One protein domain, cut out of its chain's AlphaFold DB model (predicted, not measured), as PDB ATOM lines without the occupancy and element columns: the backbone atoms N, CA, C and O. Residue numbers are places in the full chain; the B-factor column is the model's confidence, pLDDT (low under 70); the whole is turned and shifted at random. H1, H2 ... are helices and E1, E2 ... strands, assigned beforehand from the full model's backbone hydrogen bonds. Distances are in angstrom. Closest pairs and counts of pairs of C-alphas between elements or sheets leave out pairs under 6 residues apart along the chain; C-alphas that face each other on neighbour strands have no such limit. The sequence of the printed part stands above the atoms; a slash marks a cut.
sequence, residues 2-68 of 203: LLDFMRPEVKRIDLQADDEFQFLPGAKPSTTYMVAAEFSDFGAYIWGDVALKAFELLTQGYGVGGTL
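AT A GLANCE: This is residues 2 to 68 of the 203 residues of an uncharacterized protein of Chloroflexi bacterium RBG_16_51_9 (UniProt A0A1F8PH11). Helix H2 packs over one face of a small parallel sheet, ordered E1 E2 E3, in two layers. The printed part has 67 residues, under half in named elements: two helices and three strands, H1 E1 E2 H2 E3, class mixed. It is compact, radius of gyration of the C-alphas 11.4 A, spans 33 by 27 by 18 A.

HOW THE PARTS SIT: From E1, residues 11 to 14, go to parallel neighbour E2, residues 32 to 38: N 33 and O 11 are within hydrogen-bond range, 2.9 A. H2, residues 48 to 59, is on the sheet, every O i to N i+4 pair within range. E2, H2 and E3, residues 63 to 67, form a strand-helix-strand unit, parallel neighbours with a helix between, crossover right-handed; N 65 and O 34 are 3.0 A apart.

IN THESE COORDINATES: Find C-alpha 2 at (51.314, 30.590, 126.203), beginning H1, residues 2 to 5, apart from H2. E2 spans 18.2 A, H2 17.1 A; E3 ends at (58.568, 39.926, 127.057).

THE WHOLE: The printed part has no cut; E1 to E2 is a long link; no printed residue is under 70.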
ATOM      1  N   LEU A   2      50.746  31.387 127.320       79.50
ATOM      2  CA  LEU A   2      51.314  30.590 126.203       79.50
ATOM      3  C   LEU A   2      52.202  29.429 126.689       79.50
ATOM      4  O   LEU A   2      52.130  28.318 126.178       79.50
ATOM      5  N   LEU A   3      52.963  29.661 127.758       86.44
ATOM      6  CA  LEU A   3      53.819  28.653 128.380       86.44
ATOM      7  C   LEU A   3      53.049  27.436 128.931       86.44
ATOM      8  O   LEU A   3      53.639  26.378 129.135       86.44
ATOM      9  N   ASP A   4      51.737  27.535 129.166       88.38
ATOM     10  CA  ASP A   4      50.884  26.415 129.606       88.38
ATOM     11  C   ASP A   4      50.686  25.326 128.544       88.38
ATOM     12  O   ASP A   4      50.251  24.236 128.897       88.38
ATOM     13  N   PHE A   5      51.095  25.580 127.298       89.56
ATOM     14  CA  PHE A   5      51.120  24.600 126.208       89.56
ATOM     15  C   PHE A   5      52.452  23.836 126.091       89.56
ATOM     16  O   PHE A   5      52.601  22.984 125.213       89.56
ATOM     17  N   MET A   6      53.433  24.128 126.956       90.06
ATOM     18  CA  MET A   6      54.680  23.361 127.009       90.06
ATOM     19  C   MET A   6      54.433  21.917 127.446       90.06
ATOM     20  O   MET A   6      53.463  21.618 128.145       90.06
ATOM     21  N   ARG A   7      55.349  21.028 127.051       91.56
ATOM     22  CA  ARG A   7      55.300  19.620 127.450       91.56
ATOM     23  C   ARG A   7      55.338  19.490 128.982       91.56
ATOM     24  O   ARG A   7      56.076  20.254 129.612       91.56
ATOM     25  N   PRO A   8      54.584  18.559 129.592       91.44
ATOM     26  CA  PRO A   8      54.491  18.430 131.047       91.44
ATOM     27  C   PRO A   8      55.833  18.220 131.758       91.44
ATOM     28  O   PRO A   8      55.987  18.621 132.909       91.44
ATOM     29  N   GLU A   9      56.804  17.604 131.086       92.94
ATOM     30  CA  GLU A   9      58.150  17.356 131.601       92.94
ATOM     31  C   GLU A   9      59.047  18.604 131.638       92.94
ATOM     32  O   GLU A   9      60.114  18.569 132.252       92.94
ATOM     33  N   VAL A  10      58.645  19.707 130.994       95.44
ATOM     34  CA  VAL A  10      59.427  20.948 130.974       95.44
ATOM     35  C   VAL A  10      59.285  21.678 132.307       95.44
ATOM     36  O   VAL A  10      58.217  22.182 132.664       95.44
ATOM     37  N   LYS A  11      60.404  21.801 133.023       95.81
ATOM     38  CA  LYS A  11      60.513  22.599 134.240       95.81
ATOM     39  C   LYS A  11      60.711  24.070 133.879       95.81
ATOM     40  O   LYS A  11      61.638  24.409 133.147       95.81
ATOM     41  N   ARG A  12      59.860  24.936 134.429       95.75
ATOM     42  CA  ARG A  12      59.996  26.395 134.316       95.75
ATOM     43  C   ARG A  12      60.860  26.929 135.448       95.75
ATOM     44  O   ARG A  12      60.682  26.494 136.585       95.75
ATOM     45  N   ILE A  13      61.761  27.845 135.125       97.19
ATOM     46  CA  ILE A  13      62.588  28.580 136.081       97.19
ATOM     47  C   ILE A  13      62.365  30.065 135.818       97.19
ATOM     48  O   ILE A  13      62.725  30.546 134.746       97.19
ATOM     49  N   ASP A  14      61.745  30.768 136.759       96.50
ATOM     50  CA  ASP A  14      61.564  32.215 136.654       96.50
ATOM     51  C   ASP A  14      62.882  32.900 137.043       96.50
ATOM     52  O   ASP A  14      63.372  32.696 138.155       96.50
ATOM     53  N   LEU A  15      63.460  33.670 136.121       96.56
ATOM     54  CA  LEU A  15      64.723  34.376 136.328       96.56
ATOM     55  C   LEU A  15      64.515  35.658 137.139       96.56
ATOM     56  O   LEU A  15      63.474  36.313 137.029       96.56
ATOM     57  N   GLN A  16      65.538  36.038 137.903       94.88
ATOM     58  CA  GLN A  16      65.636  37.323 138.606       94.88
ATOM     59  C   GLN A  16      66.786  38.173 138.044       94.88
ATOM     60  O   GLN A  16      67.688  37.654 137.390       94.88
ATOM     61  N   ALA A  17      66.756  39.489 138.267       93.00
ATOM     62  CA  ALA A  17      67.769  40.406 137.725       93.00
ATOM     63  C   ALA A  17      69.198  40.118 138.229       93.00
ATOM     64  O   ALA A  17      70.164  40.492 137.572       93.00
ATOM     65  N   ASP A  18      69.322  39.444 139.371       93.38
ATOM     66  CA  ASP A  18      70.560  39.028 140.027       93.38
ATOM     67  C   ASP A  18      70.762  37.498 140.011       93.38
ATOM     68  O   ASP A  18      71.510  36.962 140.827       93.38
ATOM     69  N   ASP A  19      70.096  36.776 139.099       96.00
ATOM     70  CA  ASP A  19      70.148  35.310 139.045       96.00
ATOM     71  C   ASP A  19      71.575  34.784 138.800       96.00
ATOM     72  O   ASP A  19      72.241  35.124 137.820       96.00
ATOM     73  N   GLU A  20      72.032  33.899 139.686       96.69
ATOM     74  CA  GLU A  20      73.341  33.239 139.609       96.69
ATOM     75  C   GLU A  20      73.284  31.867 138.912       96.69
ATOM     76  O   GLU A  20      74.273  31.132 138.871       96.69
ATOM     77  N   PHE A  21      72.125  31.477 138.372       97.44
ATOM     78  CA  PHE A  21      71.903  30.224 137.651       97.44
ATOM     79  C   PHE A  21      72.216  28.966 138.482       97.44
ATOM     80  O   PHE A  21      72.641  27.930 137.959       97.44
ATOM     81  N   GLN A  22      71.944  29.008 139.790       97.19
ATOM     82  CA  GLN A  22      72.218  27.903 140.727       97.19
ATOM     83  C   GLN A  22      71.461  26.602 140.393       97.19
ATOM     84  O   GLN A  22      71.787  25.535 140.909       97.19
ATOM     85  N   PHE A  23      70.461  26.659 139.509       96.25
ATOM     86  CA  PHE A  23      69.735  25.487 139.023       96.25
ATOM     87  C   PHE A  23      70.540  24.626 138.030       96.25
ATOM     88  O   PHE A  23      70.184  23.461 137.830       96.25
ATOM     89  N   LEU A  24      71.606  25.158 137.417       97.50
ATOM     90  CA  LEU A  24      72.356  24.487 136.345       97.50
ATOM     91  C   LEU A  24      72.898  23.091 136.707       97.50
ATOM     92  O   LEU A  24      72.721  22.190 135.888       97.50
ATOM     93  N   PRO A  25      73.485  22.837 137.898       96.50
ATOM     94  CA  PRO A  25      74.062  21.526 138.216       96.50
ATOM     95  C   PRO A  25      73.070  20.354 138.160       96.50
ATOM     96  O   PRO A  25      73.482  19.212 137.971       96.50
ATOM     97  N   GLY A  26      71.769  20.616 138.330       93.00
ATOM     98  CA  GLY A  26      70.711  19.600 138.282       93.00
ATOM     99  C   GLY A  26      69.782  19.705 137.072       93.00
ATOM    100  O   GLY A  26      68.834  18.922 136.962       93.00
ATOM    101  N   ALA A  27      69.998  20.680 136.190       96.81
ATOM    102  CA  ALA A  27      69.114  20.942 135.066       96.81
ATOM    103  C   ALA A  27      69.477  20.098 133.842       96.81
ATOM    104  O   ALA A  27      70.634  19.767 133.587       96.81
ATOM    105  N   LYS A  28      68.459  19.770 133.047       97.75
ATOM    106  CA  LYS A  28      68.629  19.176 131.719       97.75
ATOM    107  C   LYS A  28      68.226  20.221 130.682       97.75
ATOM    108  O   LYS A  28      67.078  20.664 130.761       97.75
ATOM    109  N   PRO A  29      69.089  20.581 129.713       97.56
ATOM    110  CA  PRO A  29      68.770  21.610 128.723       97.56
ATOM    111  C   PRO A  29      67.415  21.370 128.039       97.56
ATOM    112  O   PRO A  29      66.513  22.197 128.123       97.56
ATOM    113  N   SER A  30      67.199  20.157 127.522       95.50
ATOM    114  CA  SER A  30      66.003  19.782 126.751       95.50
ATOM    115  C   SER A  30      64.670  19.812 127.512       95.50
ATOM    116  O   SER A  30      63.611  19.696 126.888       95.50
ATOM    117  N   THR A  31      64.696  19.938 128.842       97.00
ATOM    118  CA  THR A  31      63.500  19.981 129.700       97.00
ATOM    119  C   THR A  31      63.536  21.138 130.698       97.00
ATOM    120  O   THR A  31      62.819  21.101 131.697       97.00
ATOM    121  N   THR A  32      64.363  22.155 130.459       98.00
ATOM    122  CA  THR A  32      64.465  23.340 131.321       98.00
ATOM    123  C   THR A  32      64.171  24.586 130.501       98.00
ATOM    124  O   THR A  32      64.820  24.823 129.486       98.00
ATOM    125  N   TYR A  33      63.191  25.374 130.940       97.88
ATOM    126  CA  TYR A  33      62.765  26.601 130.272       97.88
ATOM    127  C   TYR A  33      62.865  27.783 131.237       97.88
ATOM    128  O   TYR A  33      62.145  27.841 132.235       97.88
ATOM    129  N   MET A  34      63.764  28.712 130.940       98.06
ATOM    130  CA  MET A  34      63.953  29.951 131.683       98.06
ATOM    131  C   MET A  34      62.916  30.989 131.253       98.06
ATOM    132  O   MET A  34      62.655  31.164 130.063       98.06
ATOM    133  N   VAL A  35      62.329  31.678 132.225       97.25
ATOM    134  CA  VAL A  35      61.289  32.683 132.011       97.25
ATOM    135  C   VAL A  35      61.767  34.004 132.594       97.25
ATOM    136  O   VAL A  35      61.860  34.154 133.808       97.25
ATOM    137  N   ALA A  36      62.060  34.967 131.730       96.06
ATOM    138  CA  ALA A  36      62.226  36.356 132.133       96.06
ATOM    139  C   ALA A  36      60.848  37.023 132.137       96.06
ATOM    140  O   ALA A  36      60.087  36.865 131.180       96.06
ATOM    141  N   ALA A  37      60.523  37.779 133.189       94.38
ATOM    142  CA  ALA A  37      59.304  38.587 133.181       94.38
ATOM    143  C   ALA A  37      59.331  39.567 132.002       94.38
ATOM    144  O   ALA A  37      58.363  39.630 131.256       94.38
ATOM    145  N   GLU A  38      60.470  40.240 131.816       96.12
ATOM    146  CA  GLU A  38      60.773  41.153 130.717       96.12
ATOM    147  C   GLU A  38      62.297  41.263 130.539       96.12
ATOM    148  O   GLU A  38      63.043  41.194 131.523       96.12
ATOM    149  N   PHE A  39      62.752  41.442 129.298       97.19
ATOM    150  CA  PHE A  39      64.113  41.862 128.974       97.19
ATOM    151  C   PHE A  39      64.154  43.384 128.826       97.19
ATOM    152  O   PHE A  39      63.623  43.917 127.854       97.19
ATOM    153  N   SER A  40      64.745  44.085 129.792       93.81
ATOM    154  CA  SER A  40      64.744  45.552 129.850       93.81
ATOM    155  C   SER A  40      65.845  46.047 130.780       93.81
ATOM    156  O   SER A  40      66.062  45.455 131.834       93.81
ATOM    157  N   ASP A  41      66.517  47.139 130.415       87.69
ATOM    158  CA  ASP A  41      67.589  47.766 131.198       87.69
ATOM    159  C   ASP A  41      67.079  48.590 132.397       87.69
ATOM    160  O   ASP A  41      67.855  49.264 133.079       87.69
ATOM    161  N   PHE A  42      65.776  48.522 132.687       86.62
ATOM    162  CA  PHE A  42      65.132  49.284 133.746       86.62
ATOM    163  C   PHE A  42      64.738  48.429 134.959       86.62
ATOM    164  O   PHE A  42      64.002  47.448 134.861       86.62
ATOM    165  N   GLY A  43      65.125  48.880 136.154       81.81
ATOM    166  CA  GLY A  43      64.601  48.365 137.419       81.81
ATOM    167  C   GLY A  43      65.003  46.918 137.720       81.81
ATOM    168  O   GLY A  43      66.183  46.591 137.730       81.81
ATOM    169  N   ALA A  44      64.015  46.078 138.040       83.50
ATOM    170  CA  ALA A  44      64.204  44.682 138.454       83.50
ATOM    171  C   ALA A  44      64.065  43.674 137.293       83.50
ATOM    172  O   ALA A  44      63.862  42.483 137.532       83.50
ATOM    173  N   TYR A  45      64.109  44.145 136.044       91.94
ATOM    174  CA  TYR A  45      64.003  43.298 134.859       91.94
ATOM    175  C   TYR A  45      65.353  42.719 134.430       91.94
ATOM    176  O   TYR A  45      66.410  43.081 134.945       91.94
ATOM    177  N   ILE A  46      65.306  41.751 133.515       95.12
ATOM    178  CA  ILE A  46      66.475  40.963 133.130       95.12
ATOM    179  C   ILE A  46      67.251  41.699 132.034       95.12
ATOM    180  O   ILE A  46      66.753  41.867 130.920       95.12
ATOM    181  N   TRP A  47      68.494  42.093 132.313       96.94
ATOM    182  CA  TRP A  47      69.395  42.712 131.333       96.94
ATOM    183  C   TRP A  47      70.860  42.357 131.595       96.94
ATOM    184  O   TRP A  47      71.172  41.636 132.543       96.94
ATOM    185  N   GLY A  48      71.759  42.842 130.734       95.88
ATOM    186  CA  GLY A  48      73.203  42.677 130.892       95.88
ATOM    187  C   GLY A  48      73.612  41.209 131.006       95.88
ATOM    188  O   GLY A  48      73.130  40.365 130.250       95.88
ATOM    189  N   ASP A  49      74.482  40.904 131.967       96.44
ATOM    190  CA  ASP A  49      75.111  39.587 132.110       96.44
ATOM    191  C   ASP A  49      74.104  38.447 132.312       96.44
ATOM    192  O   ASP A  49      74.281  37.374 131.735       96.44
ATOM    193  N   VAL A  50      73.016  38.671 133.057       97.38
ATOM    194  CA  VAL A  50      71.978  37.645 133.258       97.38
ATOM    195  C   VAL A  50      71.245  37.356 131.949       97.38
ATOM    196  O   VAL A  50      71.073  36.193 131.575       97.38
ATOM    197  N   ALA A  51      70.860  38.392 131.197       97.81
ATOM    198  CA  ALA A  51      70.230  38.207 129.892       97.81
ATOM    199  C   ALA A  51      71.190  37.517 128.907       97.81
ATOM    200  O   ALA A  51      70.821  36.522 128.281       97.81
ATOM    201  N   LEU A  52      72.439  37.988 128.817       98.12
ATOM    202  CA  LEU A  52      73.482  37.380 127.989       98.12
ATOM    203  C   LEU A  52      73.677  35.901 128.334       98.12
ATOM    204  O   LEU A  52      73.717  35.064 127.430       98.12
ATOM    205  N   LYS A  53      73.721  35.559 129.626       98.25
ATOM    206  CA  LYS A  53      73.870  34.176 130.078       98.25
ATOM    207  C   LYS A  53      72.660  33.315 129.725       98.25
ATOM    208  O   LYS A  53      72.836  32.187 129.266       98.25
ATOM    209  N   ALA A  54      71.441  33.832 129.871       98.38
ATOM    210  CA  ALA A  54      70.234  33.117 129.461       98.38
ATOM    211  C   ALA A  54      70.264  32.791 127.955       98.38
ATOM    212  O   ALA A  54      70.034  31.646 127.562       98.38
ATOM    213  N   PHE A  55      70.628  33.756 127.103       98.38
ATOM    214  CA  PHE A  55      70.763  33.527 125.660       98.38
ATOM    215  C   PHE A  55      71.972  32.655 125.283       98.38
ATOM    216  O   PHE A  55      71.912  31.932 124.292       98.38
ATOM    217  N   GLU A  56      73.052  32.648 126.065       98.19
ATOM    218  CA  GLU A  56      74.132  31.664 125.914       98.19
ATOM    219  C   GLU A  56      73.601  30.245 126.169       98.19
ATOM    220  O   GLU A  56      73.826  29.342 125.362       98.19
ATOM    221  N   LEU A  57      72.836  30.048 127.246       98.38
ATOM    222  CA  LEU A  57      72.214  28.766 127.581       98.38
ATOM    223  C   LEU A  57      71.182  28.328 126.528       98.38
ATOM    224  O   LEU A  57      71.087  27.137 126.235       98.38
ATOM    225  N   LEU A  58      70.469  29.260 125.886       97.88
ATOM    226  CA  LEU A  58      69.607  28.954 124.735       97.88
ATOM    227  C   LEU A  58      70.380  28.202 123.635       97.88
ATOM    228  O   LEU A  58      69.901  27.194 123.115       97.88
ATOM    229  N   THR A  59      71.614  28.622 123.330       96.75
ATOM    230  CA  THR A  59      72.456  27.934 122.328       96.75
ATOM    231  C   THR A  59      72.865  26.517 122.749       96.75
ATOM    232  O   THR A  59      73.196  25.687 121.903       96.75
ATOM    233  N   GLN A  60      72.789  26.215 124.048       97.25
ATOM    234  CA  GLN A  60      73.100  24.912 124.642       97.25
ATOM    235  C   GLN A  60      71.861  24.005 124.754       97.25
ATOM    236  O   GLN A  60      71.937  22.914 125.320       97.25
ATOM    237  N   GLY A  61      70.716  24.437 124.213       96.06
ATOM    238  CA  GLY A  61      69.483  23.654 124.160       96.06
ATOM    239  C   GLY A  61      68.534  23.860 125.339       96.06
ATOM    240  O   GLY A  61      67.583  23.091 125.466       96.06
ATOM    241  N   TYR A  62      68.778  24.858 126.196       98.06
ATOM    242  CA  TYR A  62      67.783  25.325 127.165       98.06
ATOM    243  C   TYR A  62      66.692  26.131 126.453       98.06
ATOM    244  O   TYR A  62      66.952  26.788 125.449       98.06
ATOM    245  N   GLY A  63      65.475  26.135 126.991       97.25
ATOM    246  CA  GLY A  63      64.446  27.081 126.563       97.25
ATOM    247  C   GLY A  63      64.609  28.436 127.251       97.25
ATOM    248  O   GLY A  63      64.951  28.486 128.431       97.25
ATOM    249  N   VAL A  64      64.329  29.527 126.536       97.44
ATOM    250  CA  VAL A  64      64.248  30.889 127.086       97.44
ATOM    251  C   VAL A  64      63.024  31.580 126.505       97.44
ATOM    252  O   VAL A  64      62.774  31.492 125.302       97.44
ATOM    253  N   GLY A  65      62.280  32.294 127.344       96.81
ATOM    254  CA  GLY A  65      61.203  33.171 126.906       96.81
ATOM    255  C   GLY A  65      61.002  34.334 127.863       96.81
ATOM    256  O   GLY A  65      61.321  34.245 129.044       96.81
ATOM    257  N   GLY A  66      60.451  35.421 127.346       95.75
ATOM    258  CA  GLY A  66      60.090  36.598 128.124       95.75
ATOM    259  C   GLY A  66      59.394  37.627 127.250       95.75
ATOM    260  O   GLY A  66      59.136  37.368 126.070       95.75
ATOM    261  N   THR A  67      59.069  38.780 127.822       96.19
ATOM    262  CA  THR A  67      58.568  39.926 127.057       96.19
ATOM    263  C   THR A  67      59.697  40.902 126.749       96.19
ATOM    264  O   THR A  67      60.750  40.889 127.381       96.19
ATOM    265  N   LEU A  68      59.482  41.735 125.739       96.19
ATOM    266  CA  LEU A  68      60.373  42.816 125.344       96.19
ATOM    267  C   LEU A  68      59.496  43.937 124.792       96.19
ATOM    268  O   LEU A  68      58.547  43.667 124.051       96.19
TER     269      LEU A  68